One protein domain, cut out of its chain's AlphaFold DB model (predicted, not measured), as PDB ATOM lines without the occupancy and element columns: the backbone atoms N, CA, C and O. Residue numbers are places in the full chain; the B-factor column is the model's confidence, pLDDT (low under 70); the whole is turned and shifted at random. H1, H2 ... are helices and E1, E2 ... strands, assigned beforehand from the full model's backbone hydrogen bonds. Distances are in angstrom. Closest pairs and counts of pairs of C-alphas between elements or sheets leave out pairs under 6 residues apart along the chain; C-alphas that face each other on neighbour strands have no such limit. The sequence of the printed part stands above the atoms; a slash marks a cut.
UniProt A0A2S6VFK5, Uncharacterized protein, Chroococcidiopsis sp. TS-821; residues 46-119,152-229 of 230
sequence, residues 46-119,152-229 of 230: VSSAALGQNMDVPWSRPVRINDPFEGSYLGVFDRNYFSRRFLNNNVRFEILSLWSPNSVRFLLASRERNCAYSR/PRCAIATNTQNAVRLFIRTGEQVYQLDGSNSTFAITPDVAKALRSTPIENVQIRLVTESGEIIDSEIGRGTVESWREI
ATOM      1  N   VAL A  46     195.948 140.564  74.531       91.44
ATOM      2  CA  VAL A  46     196.181 141.787  73.743       91.44
ATOM      3  C   VAL A  46     196.680 142.906  74.660       91.44
ATOM      4  O   VAL A  46     196.116 143.140  75.725       91.44
ATOM      5  N   SER A  47     197.737 143.614  74.256       85.25
ATOM      6  CA  SER A  47     198.472 144.559  75.118       85.25
ATOM      7  C   SER A  47     197.942 146.003  75.134       85.25
ATOM      8  O   SER A  47     198.628 146.889  75.637       85.25
ATOM      9  N   SER A  48     196.780 146.289  74.539       81.00
ATOM     10  CA  SER A  48     196.210 147.642  74.543       81.00
ATOM     11  C   SER A  48     194.698 147.639  74.345       81.00
ATOM     12  O   SER A  48     194.174 146.860  73.545       81.00
ATOM     13  N   ALA A  49     194.019 148.554  75.039       81.94
ATOM     14  CA  ALA A  49     192.606 148.863  74.838       81.94
ATOM     15  C   ALA A  49     192.362 149.958  73.780       81.94
ATOM     16  O   ALA A  49     191.210 150.279  73.471       81.94
ATOM     17  N   ALA A  50     193.422 150.567  73.235       87.12
ATOM     18  CA  ALA A  50     193.302 151.672  72.291       87.12
ATOM     19  C   ALA A  50     192.806 151.181  70.924       87.12
ATOM     20  O   ALA A  50     193.443 150.349  70.279       87.12
ATOM     21  N   LEU A  51     191.680 151.732  70.466       89.44
ATOM     22  CA  LEU A  51     191.124 151.435  69.148       89.44
ATOM     23  C   LEU A  51     191.906 152.159  68.041       89.44
ATOM     24  O   LEU A  51     192.195 153.350  68.147       89.44
ATOM     25  N   GLY A  52     192.196 151.457  66.945       87.12
ATOM     26  CA  GLY A  52     192.909 151.992  65.786       87.12
ATOM     27  C   GLY A  52     192.586 151.243  64.490       87.12
ATOM     28  O   GLY A  52     192.320 150.047  64.493       87.12
ATOM     29  N   GLN A  53     192.638 151.941  63.352       83.75
ATOM     30  CA  GLN A  53     192.200 151.413  62.043       83.75
ATOM     31  C   GLN A  53     192.989 150.192  61.535       83.75
ATOM     32  O   GLN A  53     192.487 149.415  60.730       83.75
ATOM     33  N   ASN A  54     194.231 150.007  61.990       86.12
ATOM     34  CA  ASN A  54     195.119 148.928  61.537       86.12
ATOM     35  C   ASN A  54     195.491 147.971  62.679       86.12
ATOM     36  O   ASN A  54     196.609 147.462  62.717       86.12
ATOM     37  N   MET A  55     194.585 147.772  63.638       87.94
ATOM     38  CA  MET A  55     194.799 146.817  64.723       87.94
ATOM     39  C   MET A  55     194.836 145.376  64.204       87.94
ATOM     40  O   MET A  55     193.975 144.966  63.422       87.94
ATOM     41  N   ASP A  56     195.801 144.608  64.704       90.44
ATOM     42  CA  ASP A  56     195.869 143.159  64.535       90.44
ATOM     43  C   ASP A  56     195.397 142.487  65.827       90.44
ATOM     44  O   ASP A  56     196.164 142.278  66.766       90.44
ATOM     45  N   VAL A  57     194.087 142.256  65.913       92.62
ATOM     46  CA  VAL A  57     193.436 141.649  67.078       92.62
ATOM     47  C   VAL A  57     192.470 140.547  66.648       92.62
ATOM     48  O   VAL A  57     191.922 140.600  65.541       92.62
ATOM     49  N   PRO A  58     192.203 139.558  67.519       94.12
ATOM     50  CA  PRO A  58     191.139 138.588  67.293       94.12
ATOM     51  C   PRO A  58     189.762 139.272  67.287       94.12
ATOM     52  O   PRO A  58     189.190 139.567  68.333       94.12
ATOM     53  N   TRP A  59     189.223 139.534  66.096       95.44
ATOM     54  CA  TRP A  59     187.886 140.107  65.929       95.44
ATOM     55  C   TRP A  59     186.794 139.108  66.319       95.44
ATOM     56  O   TRP A  59     186.893 137.919  66.007       95.44
ATOM     57  N   SER A  60     185.732 139.613  66.948       96.25
ATOM     58  CA  SER A  60     184.532 138.867  67.337       96.25
ATOM     59  C   SER A  60     184.824 137.645  68.211       96.25
ATOM     60  O   SER A  60     184.161 136.618  68.082       96.25
ATOM     61  N   ARG A  61     185.858 137.740  69.055       95.44
ATOM     62  CA  ARG A  61     186.250 136.706  70.015       95.44
ATOM     63  C   ARG A  61     186.618 137.339  71.357       95.44
ATOM     64  O   ARG A  61     187.148 138.454  71.360       95.44
ATOM     65  N   PRO A  62     186.399 136.635  72.478       95.94
ATOM     66  CA  PRO A  62     186.905 137.057  73.774       95.94
ATOM     67  C   PRO A  62     188.432 137.146  73.751       95.94
ATOM     68  O   PRO A  62     189.120 136.264  73.234       95.94
ATOM     69  N   VAL A  63     188.955 138.226  74.317       95.44
ATOM     70  CA  VAL A  63     190.384 138.508  74.461       95.44
ATOM     71  C   VAL A  63     190.661 139.002  75.876       95.44
ATOM     72  O   VAL A  63     189.879 139.760  76.455       95.44
ATOM     73  N   ARG A  64     191.799 138.600  76.441       95.50
ATOM     74  CA  ARG A  64     192.311 139.168  77.687       95.50
ATOM     75  C   ARG A  64     193.087 140.430  77.330       95.50
ATOM     76  O   ARG A  64     194.189 140.356  76.794       95.50
ATOM     77  N   ILE A  65     192.523 141.588  77.622       94.88
ATOM     78  CA  ILE A  65     193.178 142.873  77.397       94.88
ATOM     79  C   ILE A  65     194.025 143.177  78.627       94.88
ATOM     80  O   ILE A  65     193.595 142.964  79.763       94.88
ATOM     81  N   ASN A  66     195.258 143.610  78.406       93.62
ATOM     82  CA  ASN A  66     196.150 144.094  79.445       93.62
ATOM     83  C   ASN A  66     196.576 145.509  79.074       93.62
ATOM     84  O   ASN A  66     197.419 145.686  78.198       93.62
ATOM     85  N   ASP A  67     195.955 146.496  79.712       89.00
ATOM     86  CA  ASP A  67     196.212 147.905  79.469       89.00
ATOM     87  C   ASP A  67     196.938 148.520  80.682       89.00
ATOM     88  O   ASP A  67     196.502 148.330  81.820       89.00
ATOM     89  N   PRO A  68     198.050 149.251  80.486       90.00
ATOM     90  CA  PRO A  68     198.817 149.813  81.596       90.00
ATOM     91  C   PRO A  68     198.061 150.894  82.387       90.00
ATOM     92  O   PRO A  68     198.451 151.186  83.517       90.00
ATOM     93  N   PHE A  69     197.004 151.484  81.823       90.19
ATOM     94  CA  PHE A  69     196.206 152.525  82.471       90.19
ATOM     95  C   PHE A  69     194.923 151.974  83.104       90.19
ATOM     96  O   PHE A  69     194.472 152.494  84.122       90.19
ATOM     97  N   GLU A  70     194.342 150.920  82.528       87.19
ATOM     98  CA  GLU A  70     193.041 150.367  82.951       87.19
ATOM     99  C   GLU A  70     193.139 149.004  83.644       87.19
ATOM    100  O   GLU A  70     192.156 148.504  84.193       87.19
ATOM    101  N   GLY A  71     194.324 148.397  83.636       90.81
ATOM    102  CA  GLY A  71     194.564 147.061  84.152       90.81
ATOM    103  C   GLY A  71     194.172 145.968  83.161       90.81
ATOM    104  O   GLY A  71     194.125 146.168  81.946       90.81
ATOM    105  N   SER A  72     193.915 144.769  83.687       93.25
ATOM    106  CA  SER A  72     193.628 143.595  82.865       93.25
ATOM    107  C   SER A  72     192.181 143.135  82.994       93.25
ATOM    108  O   SER A  72     191.716 142.830  84.092       93.25
ATOM    109  N   TYR A  73     191.492 143.027  81.861       93.94
ATOM    110  CA  TYR A  73     190.082 142.654  81.787       93.94
ATOM    111  C   TYR A  73     189.775 141.818  80.543       93.94
ATOM    112  O   TYR A  73     190.583 141.712  79.623       93.94
ATOM    113  N   LEU A  74     188.611 141.172  80.539       95.06
ATOM    114  CA  LEU A  74     188.104 140.438  79.383       95.06
ATOM    115  C   LEU A  74     187.305 141.398  78.496       95.06
ATOM    116  O   LEU A  74     186.530 142.202  79.011       95.06
ATOM    117  N   GLY A  75     187.484 141.319  77.183       96.31
ATOM    118  CA  GLY A  75     186.730 142.134  76.238       96.31
ATOM    119  C   GLY A  75     186.584 141.469  74.879       96.31
ATOM    120  O   GLY A  75     187.128 140.392  74.644       96.31
ATOM    121  N   VAL A  76     185.833 142.110  73.990       97.44
ATOM    122  CA  VAL A  76     185.609 141.646  72.616       97.44
ATOM    123  C   VAL A  76     185.760 142.824  71.668       97.44
ATOM    124  O   VAL A  76     185.102 143.852  71.834       97.44
ATOM    125  N   PHE A  77     186.610 142.664  70.657       97.31
ATOM    126  CA  PHE A  77     186.736 143.628  69.569       97.31
ATOM    127  C   PHE A  77     185.760 143.295  68.445       97.31
ATOM    128  O   PHE A  77     185.652 142.144  68.033       97.31
ATOM    129  N   ASP A  78     185.102 144.302  67.889       97.06
ATOM    130  CA  ASP A  78     184.243 144.175  66.715       97.06
ATOM    131  C   ASP A  78     184.584 145.252  65.686       97.06
ATOM    132  O   ASP A  78     185.102 146.323  66.019       97.06
ATOM    133  N   ARG A  79     184.341 144.930  64.418       95.44
ATOM    134  CA  ARG A  79     184.690 145.782  63.293       95.44
ATOM    135  C   ARG A  79     183.678 145.639  62.182       95.44
ATOM    136  O   ARG A  79     183.506 144.552  61.630       95.44
ATOM    137  N   ASN A  80     183.136 146.773  61.765       95.25
ATOM    138  CA  ASN A  80     182.253 146.861  60.620       95.25
ATOM    139  C   ASN A  80     182.723 147.925  59.619       95.25
ATOM    140  O   ASN A  80     183.351 148.926  59.975       95.25
ATOM    141  N   TYR A  81     182.388 147.712  58.348       92.56
ATOM    142  CA  TYR A  81     182.678 148.637  57.261       92.56
ATOM    143  C   TYR A  81     181.459 148.844  56.387       92.56
ATOM    144  O   TYR A  81     180.800 147.891  55.981       92.56
ATOM    145  N   PHE A  82     181.250 150.079  55.961       90.81
ATOM    146  CA  PHE A  82     180.318 150.371  54.880       90.81
ATOM    147  C   PHE A  82     180.828 151.546  54.054       90.81
ATOM    148  O   PHE A  82     181.733 152.278  54.451       90.81
ATOM    149  N   SER A  83     180.289 151.706  52.852       87.81
ATOM    150  CA  SER A  83     180.627 152.830  51.981       87.81
ATOM    151  C   SER A  83     179.368 153.591  51.615       87.81
ATOM    152  O   SER A  83     178.339 152.990  51.319       87.81
ATOM    153  N   ARG A  84     179.458 154.920  51.612       82.81
ATOM    154  CA  ARG A  84     178.415 155.808  51.100       82.81
ATOM    155  C   ARG A  84     179.003 156.643  49.971       82.81
ATOM    156  O   ARG A  84     180.147 157.097  50.047       82.81
ATOM    157  N   ARG A  85     178.227 156.821  48.906       79.06
ATOM    158  CA  ARG A  85     178.587 157.716  47.807       79.06
ATOM    159  C   ARG A  85     177.894 159.054  48.026       79.06
ATOM    160  O   ARG A  85     176.674 159.098  48.137       79.06
ATOM    161  N   PHE A  86     178.675 160.124  48.025       69.44
ATOM    162  CA  PHE A  86     178.182 161.494  48.061       69.44
ATOM    163  C   PHE A  86     178.698 162.213  46.819       69.44
ATOM    164  O   PHE A  86     179.892 162.477  46.698       69.44
ATOM    165  N   LEU A  87     177.806 162.500  45.868       73.88
ATOM    166  CA  LEU A  87     178.166 163.084  44.570       73.88
ATOM    167  C   LEU A  87     179.266 162.257  43.862       73.88
ATOM    168  O   LEU A  87     179.036 161.102  43.502       73.88
ATOM    169  N   ASN A  88     180.457 162.840  43.687       65.75
ATOM    170  CA  ASN A  88     181.629 162.218  43.059       65.75
ATOM    171  C   ASN A  88     182.607 161.588  44.065       65.75
ATOM    172  O   ASN A  88     183.653 161.074  43.660       65.75
ATOM    173  N   ASN A  89     182.277 161.613  45.356       68.12
ATOM    174  CA  ASN A  89     183.142 161.157  46.431       68.12
ATOM    175  C   ASN A  89     182.625 159.820  46.963       68.12
ATOM    176  O   ASN A  89     181.426 159.636  47.197       68.12
ATOM    177  N   ASN A  90     183.536 158.870  47.162       79.19
ATOM    178  CA  ASN A  90     183.232 157.637  47.882       79.19
ATOM    179  C   ASN A  90     183.839 157.758  49.277       79.19
ATOM    180  O   ASN A  90     185.060 157.892  49.410       79.19
ATOM    181  N   VAL A  91     182.990 157.699  50.298       85.06
ATOM    182  CA  VAL A  91     183.405 157.707  51.700       85.06
ATOM    183  C   VAL A  91     183.250 156.295  52.239       85.06
ATOM    184  O   VAL A  91     182.154 155.733  52.215       85.06
ATOM    185  N   ARG A  92     184.350 155.707  52.705       89.06
ATOM    186  CA  ARG A  92     184.343 154.441  53.439       89.06
ATOM    187  C   ARG A  92     184.337 154.750  54.926       89.06
ATOM    188  O   ARG A  92     185.248 155.415  55.404       89.06
ATOM    189  N   PHE A  93     183.344 154.244  55.633       90.62
ATOM    190  CA  PHE A  93     183.277 154.282  57.083       90.62
ATOM    191  C   PHE A  93     183.809 152.967  57.647       90.62
ATOM    192  O   PHE A  93     183.577 151.889  57.093       90.62
ATOM    193  N   GLU A  94     184.546 153.087  58.737       94.19
ATOM    194  CA  GLU A  94     185.071 152.009  59.554       94.19
ATOM    195  C   GLU A  94     184.640 152.278  60.989       94.19
ATOM    196  O   GLU A  94     184.934 153.334  61.553       94.19
ATOM    197  N   ILE A  95     183.908 151.325  61.548       95.50
ATOM    198  CA  ILE A  95     183.423 151.376  62.920       95.50
ATOM    199  C   ILE A  95     184.108 150.247  63.653       95.50
ATOM    200  O   ILE A  95     183.875 149.078  63.348       95.50
ATOM    201  N   LEU A  96     184.960 150.610  64.601       96.50
ATOM    202  CA  LEU A  96     185.555 149.664  65.530       96.50
ATOM    203  C   LEU A  96     184.861 149.812  66.867       96.50
ATOM    204  O   LEU A  96     184.579 150.936  67.288       96.50
ATOM    205  N   SER A  97     184.627 148.699  67.545       97.31
ATOM    206  CA  SER A  97     184.144 148.724  68.915       97.31
ATOM    207  C   SER A  97     184.915 147.771  69.811       97.31
ATOM    208  O   SER A  97     185.393 146.726  69.374       97.31
ATOM    209  N   LEU A  98     185.056 148.170  71.072       97.56
ATOM    210  CA  LEU A  98     185.599 147.355  72.147       97.56
ATOM    211  C   LEU A  98     184.531 147.229  73.229       97.56
ATOM    212  O   LEU A  98     184.176 148.216  73.874       97.56
ATOM    213  N   TRP A  99     184.037 146.011  73.418       97.69
ATOM    214  CA  TRP A  99     183.048 145.659  74.429       97.69
ATOM    215  C   TRP A  99     183.756 145.116  75.666       97.69
ATOM    216  O   TRP A  99     184.582 144.211  75.564       97.69
ATOM    217  N   SER A 100     183.429 145.669  76.829       96.31
ATOM    218  CA  SER A 100     183.936 145.253  78.139       96.31
ATOM    219  C   SER A 100     182.772 145.155  79.136       96.31
ATOM    220  O   SER A 100     181.708 145.725  78.867       96.31
ATOM    221  N   PRO A 101     182.952 144.507  80.302       94.56
ATOM    222  CA  PRO A 101     181.877 144.320  81.281       94.56
ATOM    223  C   PRO A 101     181.187 145.620  81.718       94.56
ATOM    224  O   PRO A 101     179.978 145.639  81.918       94.56
ATOM    225  N   ASN A 102     181.944 146.717  81.819       95.44
ATOM    226  CA  ASN A 102     181.450 147.981  82.374       95.44
ATOM    227  C   ASN A 102     181.239 149.069  81.316       95.44
ATOM    228  O   ASN A 102     180.629 150.100  81.598       95.44
ATOM    229  N   SER A 103     181.781 148.896  80.110       96.56
ATOM    230  CA  SER A 103     181.710 149.921  79.073       96.56
ATOM    231  C   SER A 103     181.836 149.351  77.667       96.56
ATOM    232  O   SER A 103     182.418 148.285  77.457       96.56
ATOM    233  N   VAL A 104     181.342 150.100  76.693       97.62
ATOM    234  CA  VAL A 104     181.650 149.896  75.280       97.62
ATOM    235  C   VAL A 104     182.274 151.166  74.717       97.62
ATOM    236  O   VAL A 104     181.824 152.274  75.011       97.62
ATOM    237  N   ARG A 105     183.325 151.005  73.916       96.88
ATOM    238  CA  ARG A 105     184.030 152.106  73.250       96.88
ATOM    239  C   ARG A 105     183.937 151.969  71.751       96.88
ATOM    240  O   ARG A 105     184.017 150.855  71.246       96.88
ATOM    241  N   PHE A 106     183.836 153.094  71.056       97.00
ATOM    242  CA  PHE A 106     183.790 153.142  69.601       97.00
ATOM    243  C   PHE A 106     184.902 154.018  69.026       97.00
ATOM    244  O   PHE A 106     185.218 155.079  69.557       97.00
ATOM    245  N   LEU A 107     185.444 153.604  67.884       95.88
ATOM    246  CA  LEU A 107     186.195 154.471  66.983       95.88
ATOM    247  C   LEU A 107     185.424 154.569  65.673       95.88
ATOM    248  O   LEU A 107     185.247 153.569  64.975       95.88
ATOM    249  N   LEU A 108     184.987 155.782  65.341       94.75
ATOM    250  CA  LEU A 108     184.320 156.083  64.081       94.75
ATOM    251  C   LEU A 108     185.311 156.770  63.173       94.75
ATOM    252  O   LEU A 108     185.598 157.951  63.348       94.75
ATOM    253  N   ALA A 109     185.838 156.023  62.214       92.81
ATOM    254  CA  ALA A 109     186.777 156.552  61.252       92.81
ATOM    255  C   ALA A 109     186.152 156.567  59.859       92.81
ATOM    256  O   ALA A 109     185.504 155.615  59.425       92.81
ATOM    257  N   SER A 110     186.349 157.657  59.132       88.88
ATOM    258  CA  SER A 110     185.943 157.773  57.739       88.88
ATOM    259  C   SER A 110     187.158 158.023  56.863       88.88
ATOM    260  O   SER A 110     188.119 158.690  57.243       88.88
ATOM    261  N   ARG A 111     187.120 157.445  55.667       86.69
ATOM    262  CA  ARG A 111     188.119 157.624  54.625       86.69
ATOM    263  C   ARG A 111     187.417 158.072  53.360       86.69
ATOM    264  O   ARG A 111     186.753 157.280  52.688       86.69
ATOM    265  N   GLU A 112     187.583 159.338  53.030       83.81
ATOM    266  CA  GLU A 112     187.047 159.937  51.820       83.81
ATOM    267  C   GLU A 112     188.086 159.875  50.697       83.81
ATOM    268  O   GLU A 112     189.278 160.113  50.906       83.81
ATOM    269  N   ARG A 113     187.631 159.535  49.486       77.81
ATOM    270  CA  ARG A 113     188.448 159.569  48.272       77.81
ATOM    271  C   ARG A 113     187.832 160.525  47.255       77.81
ATOM    272  O   ARG A 113     186.831 160.190  46.621       77.81
ATOM    273  N   ASN A 114     188.500 161.658  47.050       72.25
ATOM    274  CA  ASN A 114     188.061 162.728  46.155       72.25
ATOM    275  C   ASN A 114     188.891 162.704  44.886       72.25
ATOM    276  O   ASN A 114     190.010 163.213  44.848       72.25
ATOM    277  N   CYS A 115     188.348 162.083  43.844       72.19
ATOM    278  CA  CYS A 115     188.984 162.038  42.537       72.19
ATOM    279  C   CYS A 115     188.479 163.204  41.687       72.19
ATOM    280  O   CYS A 115     187.393 163.151  41.113       72.19
ATOM    281  N   ALA A 116     189.281 164.262  41.584       61.91
ATOM    282  CA  ALA A 116     189.025 165.310  40.610       61.91
ATOM    283  C   ALA A 116     189.512 164.845  39.232       61.91
ATOM    284  O   ALA A 116     190.710 164.641  39.004       61.91
ATOM    285  N   TYR A 117     188.588 164.727  38.278       55.25
ATOM    286  CA  TYR A 117     188.955 164.760  36.869       55.25
ATOM    287  C   TYR A 117     189.390 166.186  36.555       55.25
ATOM    288  O   TYR A 117     188.560 167.069  36.346       55.25
ATOM    289  N   SER A 118     190.699 166.431  36.534       49.47
ATOM    290  CA  SER A 118     191.194 167.688  35.983       49.47
ATOM    291  C   SER A 118     190.894 167.695  34.484       49.47
ATOM    292  O   SER A 118     191.646 167.170  33.666       49.47
ATOM    293  N   ARG A 119     189.773 168.307  34.092       44.31
ATOM    294  CA  ARG A 119     189.702 168.909  32.765       44.31
ATOM    295  C   ARG A 119     190.718 170.037  32.816       44.31
ATOM    296  O   ARG A 119     190.427 171.098  33.359       44.31
ATOM    297  N   PRO A 152     193.763 160.726  37.044       54.91
ATOM    298  CA  PRO A 152     192.895 161.143  38.130       54.91
ATOM    299  C   PRO A 152     193.759 161.297  39.384       54.91
ATOM    300  O   PRO A 152     194.302 160.324  39.906       54.91
ATOM    301  N   ARG A 153     193.928 162.536  39.854       62.31
ATOM    302  CA  ARG A 153     194.543 162.798  41.155       62.31
ATOM    303  C   ARG A 153     193.439 162.657  42.186       62.31
ATOM    304  O   ARG A 153     192.546 163.499  42.263       62.31
ATOM    305  N   CYS A 154     193.479 161.560  42.930       71.75
ATOM    306  CA  CYS A 154     192.578 161.351  44.048       71.75
ATOM    307  C   CYS A 154     193.241 161.869  45.326       71.75
ATOM    308  O   CYS A 154     194.308 161.385  45.699       71.75
ATOM    309  N   ALA A 155     192.610 162.831  45.992       72.88
ATOM    310  CA  ALA A 155     192.946 163.187  47.363       72.88
ATOM    311  C   ALA A 155     192.289 162.174  48.314       72.88
ATOM    312  O   ALA A 155     191.167 161.727  48.062       72.88
ATOM    313  N   ILE A 156     192.996 161.784  49.373       77.75
ATOM    314  CA  ILE A 156     192.475 160.909  50.426       77.75
ATOM    315  C   ILE A 156     192.464 161.723  51.714       77.75
ATOM    316  O   ILE A 156     193.513 162.225  52.112       77.75
ATOM    317  N   ALA A 157     191.301 161.839  52.343       77.56
ATOM    318  CA  ALA A 157     191.151 162.435  53.663       77.56
ATOM    319  C   ALA A 157     190.694 161.352  54.643       77.56
ATOM    320  O   ALA A 157     189.812 160.554  54.315       77.56
ATOM    321  N   THR A 158     191.302 161.321  55.825       84.00
ATOM    322  CA  THR A 158     190.893 160.445  56.926       84.00
ATOM    323  C   THR A 158     190.409 161.323  58.066       84.00
ATOM    324  O   THR A 158     191.093 162.279  58.424       84.00
ATOM    325  N   ASN A 159     189.243 161.013  58.619       85.81
ATOM    326  CA  ASN A 159     188.660 161.745  59.734       85.81
ATOM    327  C   ASN A 159     188.186 160.765  60.812       85.81
ATOM    328  O   ASN A 159     187.854 159.620  60.504       85.81
ATOM    329  N   THR A 160     188.142 161.218  62.060       90.56
ATOM    330  CA  THR A 160     187.590 160.481  63.198       90.56
ATOM    331  C   THR A 160     186.509 161.309  63.866       90.56
ATOM    332  O   THR A 160     186.680 162.513  64.043       90.56
ATOM    333  N   GLN A 161     185.409 160.673  64.252       91.25
ATOM    334  CA  GLN A 161     184.292 161.339  64.910       91.25
ATOM    335  C   GLN A 161     184.023 160.743  66.288       91.25
ATOM    336  O   GLN A 161     184.122 159.530  66.484       91.25
ATOM    337  N   ASN A 162     183.628 161.607  67.219       94.19
ATOM    338  CA  ASN A 162     183.181 161.201  68.542       94.19
ATOM    339  C   ASN A 162     181.678 160.930  68.540       94.19
ATOM    340  O   ASN A 162     180.896 161.741  68.035       94.19
ATOM    341  N   ALA A 163     181.276 159.813  69.140       96.00
ATOM    342  CA  ALA A 163     179.886 159.498  69.428       96.00
ATOM    343  C   ALA A 163     179.519 159.932  70.849       96.00
ATOM    344  O   ALA A 163     180.265 159.682  71.796       96.00
ATOM    345  N   VAL A 164     178.344 160.544  70.991       97.50
ATOM    346  CA  VAL A 164     177.782 160.987  72.280       97.50
ATOM    347  C   VAL A 164     176.571 160.173  72.705       97.50
ATOM    348  O   VAL A 164     176.250 160.126  73.889       97.50
ATOM    349  N   ARG A 165     175.896 159.507  71.759       98.12
ATOM    350  CA  ARG A 165     174.784 158.593  72.051       98.12
ATOM    351  C   ARG A 165     174.908 157.308  71.253       98.12
ATOM    352  O   ARG A 165     175.253 157.343  70.071       98.12
ATOM    353  N   LEU A 166     174.569 156.205  71.899       98.44
ATOM    354  CA  LEU A 166     174.497 154.873  71.324       98.44
ATOM    355  C   LEU A 166     173.094 154.314  71.548       98.44
ATOM    356  O   LEU A 166     172.570 154.346  72.656       98.44
ATOM    357  N   PHE A 167     172.514 153.757  70.495       98.31
ATOM    358  CA  PHE A 167     171.293 152.974  70.549       98.31
ATOM    359  C   PHE A 167     171.615 151.543  70.140       98.31
ATOM    360  O   PHE A 167     172.214 151.332  69.085       98.31
ATOM    361  N   ILE A 168     171.206 150.574  70.953       97.81
ATOM    362  CA  ILE A 168     171.407 149.145  70.696       97.81
ATOM    363  C   ILE A 168     170.040 148.485  70.627       97.81
ATOM    364  O   ILE A 168     169.262 148.578  71.576       97.81
ATOM    365  N   ARG A 169     169.740 147.822  69.509       96.75
ATOM    366  CA  ARG A 169     168.485 147.094  69.336       96.75
ATOM    367  C   ARG A 169     168.685 145.608  69.609       96.75
ATOM    368  O   ARG A 169     169.283 144.911  68.798       96.75
ATOM    369  N   THR A 170     168.121 145.113  70.702       93.38
ATOM    370  CA  THR A 170     168.143 143.687  71.061       93.38
ATOM    371  C   THR A 170     166.712 143.150  71.057       93.38
ATOM    372  O   THR A 170     165.911 143.471  71.939       93.38
ATOM    373  N   GLY A 171     166.366 142.364  70.035       86.81
ATOM    374  CA  GLY A 171     164.987 141.929  69.794       86.81
ATOM    375  C   GLY A 171     164.046 143.114  69.532       86.81
ATOM    376  O   GLY A 171     164.244 143.896  68.596       86.81
ATOM    377  N   GLU A 172     163.014 143.252  70.365       88.50
ATOM    378  CA  GLU A 172     162.023 144.337  70.279       88.50
ATOM    379  C   GLU A 172     162.405 145.586  71.087       88.50
ATOM    380  O   GLU A 172     161.790 146.639  70.924       88.50
ATOM    381  N   GLN A 173     163.424 145.496  71.948       94.69
ATOM    382  CA  GLN A 173     163.827 146.588  72.831       94.69
ATOM    383  C   GLN A 173     164.998 147.378  72.245       94.69
ATOM    384  O   GLN A 173     165.880 146.828  71.580       94.69
ATOM    385  N   VAL A 174     165.005 148.687  72.504       97.25
ATOM    386  CA  VAL A 174     166.100 149.590  72.140       97.25
ATOM    387  C   VAL A 174     166.634 150.240  73.406       97.25
ATOM    388  O   VAL A 174     165.904 150.941  74.105       97.25
ATOM    389  N   TYR A 175     167.916 150.027  73.677       97.62
ATOM    390  CA  TYR A 175     168.625 150.646  74.788       97.62
ATOM    391  C   TYR A 175     169.341 151.896  74.300       97.62
ATOM    392  O   TYR A 175     170.103 151.819  73.338       97.62
ATOM    393  N   GLN A 176     169.106 153.028  74.962       97.81
ATOM    394  CA  GLN A 176     169.863 154.260  74.750       97.81
ATOM    395  C   GLN A 176     170.926 154.397  75.837       97.81
ATOM    396  O   GLN A 176     170.631 154.276  77.024       97.81
ATOM    397  N   LEU A 177     172.152 154.670  75.411       98.12
ATOM    398  CA  LEU A 177     173.286 154.939  76.272       98.12
ATOM    399  C   LEU A 177     173.853 156.305  75.896       98.12
ATOM    400  O   LEU A 177     174.201 156.544  74.736       98.12
ATOM    401  N   ASP A 178     173.963 157.186  76.881       97.19
ATOM    402  CA  ASP A 178     174.671 158.451  76.739       97.19
ATOM    403  C   ASP A 178     176.131 158.253  77.169       97.19
ATOM    404  O   ASP A 178     176.435 157.484  78.087       97.19
ATOM    405  N   GLY A 179     177.051 158.907  76.467       93.81
ATOM    406  CA  GLY A 179     178.481 158.707  76.655       93.81
ATOM    407  C   GLY A 179     179.298 159.942  76.311       93.81
ATOM    408  O   GLY A 179     178.790 160.932  75.785       93.81
ATOM    409  N   SER A 180     180.590 159.874  76.608       92.25
ATOM    410  CA  SER A 180     181.567 160.903  76.254       92.25
ATOM    411  C   SER A 180     182.778 160.256  75.597       92.25
ATOM    412  O   SER A 180     183.135 159.120  75.916       92.25
ATOM    413  N   ASN A 181     183.397 160.953  74.637       91.69
ATOM    414  CA  ASN A 181     184.552 160.449  73.884       91.69
ATOM    415  C   ASN A 181     184.321 159.038  73.307       91.69
ATOM    416  O   ASN A 181     185.169 158.153  73.444       91.69
ATOM    417  N   SER A 182     183.138 158.796  72.727       95.88
ATOM    418  CA  SER A 182     182.741 157.495  72.170       95.88
ATOM    419  C   SER A 182     182.758 156.324  73.162       95.88
ATOM    420  O   SER A 182     182.806 155.169  72.739       95.88
ATOM    421  N   THR A 183     182.724 156.600  74.468       96.81
ATOM    422  CA  THR A 183     182.678 155.598  75.537       96.81
ATOM    423  C   THR A 183     181.332 155.654  76.244       96.81
ATOM    424  O   THR A 183     180.901 156.715  76.695       96.81
ATOM    425  N   PHE A 184     180.684 154.498  76.367       98.06
ATOM    426  CA  PHE A 184     179.342 154.348  76.923       98.06
ATOM    427  C   PHE A 184     179.369 153.352  78.075       98.06
ATOM    428  O   PHE A 184     179.920 152.259  77.936       98.06
ATOM    429  N   ALA A 185     178.778 153.715  79.211       97.62
ATOM    430  CA  ALA A 185     178.694 152.828  80.364       97.62
ATOM    431  C   ALA A 185     177.638 151.739  80.131       97.62
ATOM    432  O   ALA A 185     176.499 152.038  79.776       97.62
ATOM    433  N   ILE A 186     178.002 150.480  80.366       97.56
ATOM    434  CA  ILE A 186     177.067 149.355  80.312       97.56
ATOM    435  C   ILE A 186     176.468 149.174  81.707       97.56
ATOM    436  O   ILE A 186     177.170 148.836  82.659       97.56
ATOM    437  N   THR A 187     175.165 149.417  81.841       96.81
ATOM    438  CA  THR A 187     174.442 149.160  83.094       96.81
ATOM    439  C   THR A 187     174.133 147.665  83.243       96.81
ATOM    440  O   THR A 187     174.104 146.949  82.240       96.81
ATOM    441  N   PRO A 188     173.845 147.165  84.460       97.00
ATOM    442  CA  PRO A 188     173.490 145.758  84.664       97.00
ATOM    443  C   PRO A 188     172.301 145.285  83.815       97.00
ATOM    444  O   PRO A 188     172.306 144.157  83.323       97.00
ATOM    445  N   ASP A 189     171.309 146.152  83.595       95.56
ATOM    446  CA  ASP A 189     170.146 145.839  82.758       95.56
ATOM    447  C   ASP A 189     170.535 145.683  81.286       95.56
ATOM    448  O   ASP A 189     170.107 144.730  80.632       95.56
ATOM    449  N   VAL A 190     171.401 146.569  80.779       97.12
ATOM    450  CA  VAL A 190     171.943 146.465  79.419       97.12
ATOM    451  C   VAL A 190     172.819 145.219  79.299       97.12
ATOM    452  O   VAL A 190     172.625 144.447  78.369       97.12
ATOM    453  N   ALA A 191     173.719 144.951  80.251       97.44
ATOM    454  CA  ALA A 191     174.560 143.748  80.248       97.44
ATOM    455  C   ALA A 191     173.717 142.465  80.179       97.44
ATOM    456  O   ALA A 191     173.968 141.587  79.351       97.44
ATOM    457  N   LYS A 192     172.659 142.379  80.993       96.62
ATOM    458  CA  LYS A 192     171.721 141.250  80.984       96.62
ATOM    459  C   LYS A 192     171.013 141.099  79.633       96.62
ATOM    460  O   LYS A 192     170.827 139.974  79.158       96.62
ATOM    461  N   ALA A 193     170.630 142.208  79.005       96.44
ATOM    462  CA  ALA A 193     170.020 142.202  77.679       96.44
ATOM    463  C   ALA A 193     171.004 141.733  76.596       96.44
ATOM    464  O   ALA A 193     170.685 140.827  75.827       96.44
ATOM    465  N   LEU A 194     172.231 142.262  76.589       96.75
ATOM    466  CA  LEU A 194     173.289 141.862  75.657       96.75
ATOM    467  C   LEU A 194     173.603 140.365  75.784       96.75
ATOM    468  O   LEU A 194     173.628 139.652  74.783       96.75
ATOM    469  N   ARG A 195     173.731 139.852  77.013       96.25
ATOM    470  CA  ARG A 195     173.975 138.425  77.286       96.25
ATOM    471  C   ARG A 195     172.877 137.503  76.746       96.25
ATOM    472  O   ARG A 195     173.157 136.388  76.306       96.25
ATOM    473  N   SER A 196     171.620 137.942  76.819       95.88
ATOM    474  CA  SER A 196     170.444 137.160  76.406       95.88
ATOM    475  C   SER A 196     170.020 137.398  74.954       95.88
ATOM    476  O   SER A 196     169.052 136.791  74.493       95.88
ATOM    477  N   THR A 197     170.754 138.234  74.219       96.00
ATOM    478  CA  THR A 197     170.449 138.553  72.823       96.00
ATOM    479  C   THR A 197     170.585 137.300  71.936       96.00
ATOM    480  O   THR A 197     171.523 136.509  72.115       96.00
ATOM    481  N   PRO A 198     169.656 137.067  70.986       95.56
ATOM    482  CA  PRO A 198     169.788 135.998  69.998       95.56
ATOM    483  C   PRO A 198     171.100 136.112  69.210       95.56
ATOM    484  O   PRO A 198     171.579 137.212  68.955       95.56
ATOM    485  N   ILE A 199     171.690 134.979  68.808       95.88
ATOM    486  CA  ILE A 199     172.952 134.969  68.048       95.88
ATOM    487  C   ILE A 199     172.674 135.347  66.586       95.88
ATOM    488  O   ILE A 199     172.588 134.501  65.696       95.88
ATOM    489  N   GLU A 200     172.535 136.643  66.345       95.75
ATOM    490  CA  GLU A 200     172.320 137.261  65.039       95.75
ATOM    491  C   GLU A 200     173.049 138.608  64.958       95.75
ATOM    492  O   GLU A 200     173.717 139.015  65.908       95.75
ATOM    493  N   ASN A 201     172.977 139.287  63.813       96.38
ATOM    494  CA  ASN A 201     173.524 140.636  63.709       96.38
ATOM    495  C   ASN A 201     172.636 141.616  64.482       96.38
ATOM    496  O   ASN A 201     171.423 141.660  64.278       96.38
ATOM    497  N   VAL A 202     173.250 142.437  65.329       97.06
ATOM    498  CA  VAL A 202     172.542 143.419  66.157       97.06
ATOM    499  C   VAL A 202     172.682 144.801  65.544       97.06
ATOM    500  O   VAL A 202     173.791 145.274  65.310       97.06
ATOM    501  N   GLN A 203     171.557 145.469  65.305       97.31
ATOM    502  CA  GLN A 203     171.561 146.837  64.799       97.31
ATOM    503  C   GLN A 203     171.950 147.813  65.905       97.31
ATOM    504  O   GLN A 203     171.401 147.785  67.012       97.31
ATOM    505  N   ILE A 204     172.855 148.720  65.565       97.75
ATOM    506  CA  ILE A 204     173.235 149.840  66.411       97.75
ATOM    507  C   ILE A 204     173.095 151.153  65.653       97.75
ATOM    508  O   ILE A 204     173.247 151.220  64.431       97.75
ATOM    509  N   ARG A 205     172.847 152.216  66.406       97.81
ATOM    510  CA  ARG A 205     172.855 153.586  65.905       97.81
ATOM    511  C   ARG A 205     173.713 154.445  66.810       97.81
ATOM    512  O   ARG A 205     173.507 154.484  68.017       97.81
ATOM    513  N   LEU A 206     174.646 155.163  66.212       97.19
ATOM    514  CA  LEU A 206     175.517 156.110  66.885       97.19
ATOM    515  C   LEU A 206     175.125 157.522  66.466       97.19
ATOM    516  O   LEU A 206     174.863 157.774  65.290       97.19
ATOM    517  N   VAL A 207     175.087 158.435  67.429       96.88
ATOM    518  CA  VAL A 207     174.900 159.865  67.176       96.88
ATOM    519  C   VAL A 207     176.183 160.578  67.548       96.88
ATOM    520  O   VAL A 207     176.655 160.461  68.682       96.88
ATOM    521  N   THR A 208     176.752 161.294  66.585       95.38
ATOM    522  CA  THR A 208     178.007 162.021  66.770       95.38
ATOM    523  C   THR A 208     177.787 163.359  67.466       95.38
ATOM    524  O   THR A 208     176.659 163.848  67.569       95.38
ATOM    525  N   GLU A 209     178.870 163.981  67.932       94.00
ATOM    526  CA  GLU A 209     178.839 165.344  68.493       94.00
ATOM    527  C   GLU A 209     178.256 166.379  67.516       94.00
ATOM    528  O   GLU A 209     177.597 167.326  67.942       94.00
ATOM    529  N   SER A 210     178.439 166.186  66.204       92.38
ATOM    530  CA  SER A 210     177.866 167.051  65.162       92.38
ATOM    531  C   SER A 210     176.378 166.783  64.891       92.38
ATOM    532  O   SER A 210     175.764 167.491  64.094       92.38
ATOM    533  N   GLY A 211     175.790 165.771  65.539       93.31
ATOM    534  CA  GLY A 211     174.419 165.322  65.305       93.31
ATOM    535  C   GLY A 211     174.261 164.371  64.115       93.31
ATOM    536  O   GLY A 211     173.130 164.024  63.772       93.31
ATOM    537  N   GLU A 212     175.356 163.929  63.486       91.44
ATOM    538  CA  GLU A 212     175.308 162.918  62.426       91.44
ATOM    539  C   GLU A 212     174.828 161.577  62.996       91.44
ATOM    540  O   GLU A 212     175.247 161.153  64.074       91.44
ATOM    541  N   ILE A 213     173.945 160.900  62.257       94.25
ATOM    542  CA  ILE A 213     173.433 159.575  62.609       94.25
ATOM    543  C   ILE A 213     174.139 158.520  61.758       94.25
ATOM    544  O   ILE A 213     174.069 158.529  60.524       94.25
ATOM    545  N   ILE A 214     174.785 157.580  62.441       93.19
ATOM    546  CA  ILE A 214     175.533 156.484  61.840       93.19
ATOM    547  C   ILE A 214     174.899 155.163  62.276       93.19
ATOM    548  O   ILE A 214     175.001 154.761  63.432       93.19
ATOM    549  N   ASP A 215     174.261 154.488  61.324       95.12
ATOM    550  CA  ASP A 215     173.681 153.160  61.518       95.12
ATOM    551  C   ASP A 215     174.707 152.089  61.133       95.12
ATOM    552  O   ASP A 215     175.367 152.192  60.094       95.12
ATOM    553  N   SER A 216     174.848 151.072  61.981       95.38
ATOM    554  CA  SER A 216     175.782 149.959  61.809       95.38
ATOM    555  C   SER A 216     175.197 148.674  62.382       95.38
ATOM    556  O   SER A 216     174.138 148.668  63.007       95.38
ATOM    557  N   GLU A 217     175.910 147.576  62.183       96.12
ATOM    558  CA  GLU A 217     175.609 146.287  62.781       96.12
ATOM    559  C   GLU A 217     176.803 145.809  63.602       96.12
ATOM    560  O   GLU A 217     177.952 146.105  63.266       96.12
ATOM    561  N   ILE A 218     176.506 145.070  64.665       97.44
ATOM    562  CA  ILE A 218     177.452 144.239  65.398       97.44
ATOM    563  C   ILE A 218     177.352 142.826  64.844       97.44
ATOM    564  O   ILE A 218     176.251 142.282  64.701       97.44
ATOM    565  N   GLY A 219     178.499 142.239  64.509       96.00
ATOM    566  CA  GLY A 219     178.539 140.933  63.867       96.00
ATOM    567  C   GLY A 219     178.096 139.810  64.802       96.00
ATOM    568  O   GLY A 219     178.419 139.807  65.990       96.00
ATOM    569  N   ARG A 220     177.437 138.791  64.239       96.75
ATOM    570  CA  ARG A 220     176.990 137.584  64.958       96.75
ATOM    571  C   ARG A 220     178.029 136.987  65.922       96.75
ATOM    572  O   ARG A 220     177.665 136.573  67.014       96.75
ATOM    573  N   GLY A 221     179.309 136.926  65.538       96.88
ATOM    574  CA  GLY A 221     180.363 136.357  66.396       96.88
ATOM    575  C   GLY A 221     180.646 137.194  67.650       96.88
ATOM    576  O   GLY A 221     180.936 136.659  68.717       96.88
ATOM    577  N   THR A 222     180.498 138.515  67.549       97.38
ATOM    578  CA  THR A 222     180.602 139.424  68.696       97.38
ATOM    579  C   THR A 222     179.418 139.222  69.636       97.38
ATOM    580  O   THR A 222     179.613 139.120  70.843       97.38
ATOM    581  N   VAL A 223     178.209 139.082  69.082       97.38
ATOM    582  CA  VAL A 223     176.983 138.809  69.853       97.38
ATOM    583  C   VAL A 223     177.046 137.447  70.551       97.38
ATOM    584  O   VAL A 223     176.618 137.312  71.693       97.38
ATOM    585  N   GLU A 224     177.638 136.439  69.913       97.25
ATOM    586  CA  GLU A 224     177.932 135.157  70.557       97.25
ATOM    587  C   GLU A 224     178.898 135.327  71.740       97.25
ATOM    588  O   GLU A 224     178.625 134.839  72.838       97.25
ATOM    589  N   SER A 225     179.969 136.103  71.545       97.12
ATOM    590  CA  SER A 225     180.988 136.376  72.567       97.12
ATOM    591  C   SER A 225     180.466 137.197  73.756       97.12
ATOM    592  O   SER A 225     181.035 137.132  74.846       97.12
ATOM    593  N   TRP A 226     179.367 137.947  73.601       97.19
ATOM    594  CA  TRP A 226     178.738 138.684  74.705       97.19
ATOM    595  C   TRP A 226     178.321 137.791  75.870       97.19
ATOM    596  O   TRP A 226     178.329 138.247  77.009       97.19
ATOM    597  N   ARG A 227     178.025 136.512  75.616       95.75
ATOM    598  CA  ARG A 227     177.660 135.532  76.653       95.75
ATOM    599  C   ARG A 227     178.786 135.219  77.637       95.75
ATOM    600  O   ARG A 227     178.516 134.665  78.703       95.75
ATOM    601  N   GLU A 228     180.023 135.503  77.241       94.25
ATOM    602  CA  GLU A 228     181.222 135.243  78.034       94.25
ATOM    603  C   GLU A 228     181.685 136.479  78.815       94.25
ATOM    604  O   GLU A 228     182.314 136.333  79.863       94.25
ATOM    605  N   ILE A 229     181.376 137.687  78.326       95.44
ATOM    606  CA  ILE A 229     181.809 138.949  78.952       95.44
ATOM    607  C   ILE A 229     180.729 139.638  79.802       95.44
ATOM    608  O   ILE A 229     181.078 140.491  80.621       95.44
TER     609      ILE A 229
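This is residues 46 to 119 and 152 to 229 of the 230 residues of an uncharacterized protein of Chroococcidiopsis sp. TS-821 (UniProt A0A2S6VFK5). One twisted sheet folds over on itself: the long strands E2 to E5 form one wing, E6, E7, E9 and E10 form a second that crosses it, and short E8 joins E4 to E7. The sheet curls round H2, which touches H1. The printed part has 152 residues and is mostly strand, running E1 to E8, H1, E9, E10, H2; the sheet is branched, with antiparallel neighbours. It is compact, with a radius of gyration of the C-alphas of 16.6 A, yet elongated, spanning 58 by 37 by 26 A.

Start at E1, residues 62 to 67, which forms a hairpin with E2, residues 71 to 86; N 65 and O 73 are 2.8 A apart. E2 bends by 76 degrees at residue 74 and forms a hairpin with E3, residues 89 to 99, where N 80 and O 95 are 2.9 A apart. E1 to E3 and E4, residues 103 to 116, make a meander, each strand the antiparallel neighbour of the one before; look for N 94 and O 109 at 2.8 A. On the other side of E4 from E3 lie E5, residues 153 to 161, with N 112 and O 157 at 2.8 A, and E8, residues 183 to 185, with N 184 and O 104 at 2.8 A. E5 runs on into E6, residues 163 to 170, at 79 degrees. E6, E7, residues 173 to 180, and E8 make a second meander; N 177 and O 166 are 2.8 A apart. H1, residues 188 to 196, is on the sheet at a height of 8.6 A, only just over none of its strands, with 2 C-alphas falling on E6 and 2 on E7. E9, residues 202 to 208, pairs with E6, N 167 and O 205 at 2.8 A, and forms a hairpin with E10, residues 213 to 218, N 206 and O 214 at 2.8 A. The closest C-alphas of E10 and E2, Ile 218 and Asp 78, are 6.9 A apart. H2, residues 220 to 229, is on the sheet, its Thr 222 C-alpha 6.3 A from that of Asp 78. H1 and H2 touch, the closest C-alphas being Arg 195 and Arg 227 at 4.7 A, at a steep tilt of 52 degrees, opposite ways. Every O i to N i+4 pair is within hydrogen-bond range in H1, and 3 of 6 in H2.

Find C-alpha 62 at (186.905, 137.057, 73.774), where E1 begins. E2 covers 42.2 A from first to last C-alpha, E3 32.0 A, E4 42.1 A and E5 25.9 A. H2 ends at C-alpha 229, (181.809, 138.949, 78.952).

The C-alphas of Arg 119 and Pro 188 are the two farthest apart, at 59.1 A. Residues 120 to 151 are not printed; C-alphas 119 and 152 are 10.0 A apart across this cut, which lies in the link from E4 to E5. The links printed whole are tight. Model confidence is under 70 at residues 86, 88 to 89, 116 to 119 and 152 to 153.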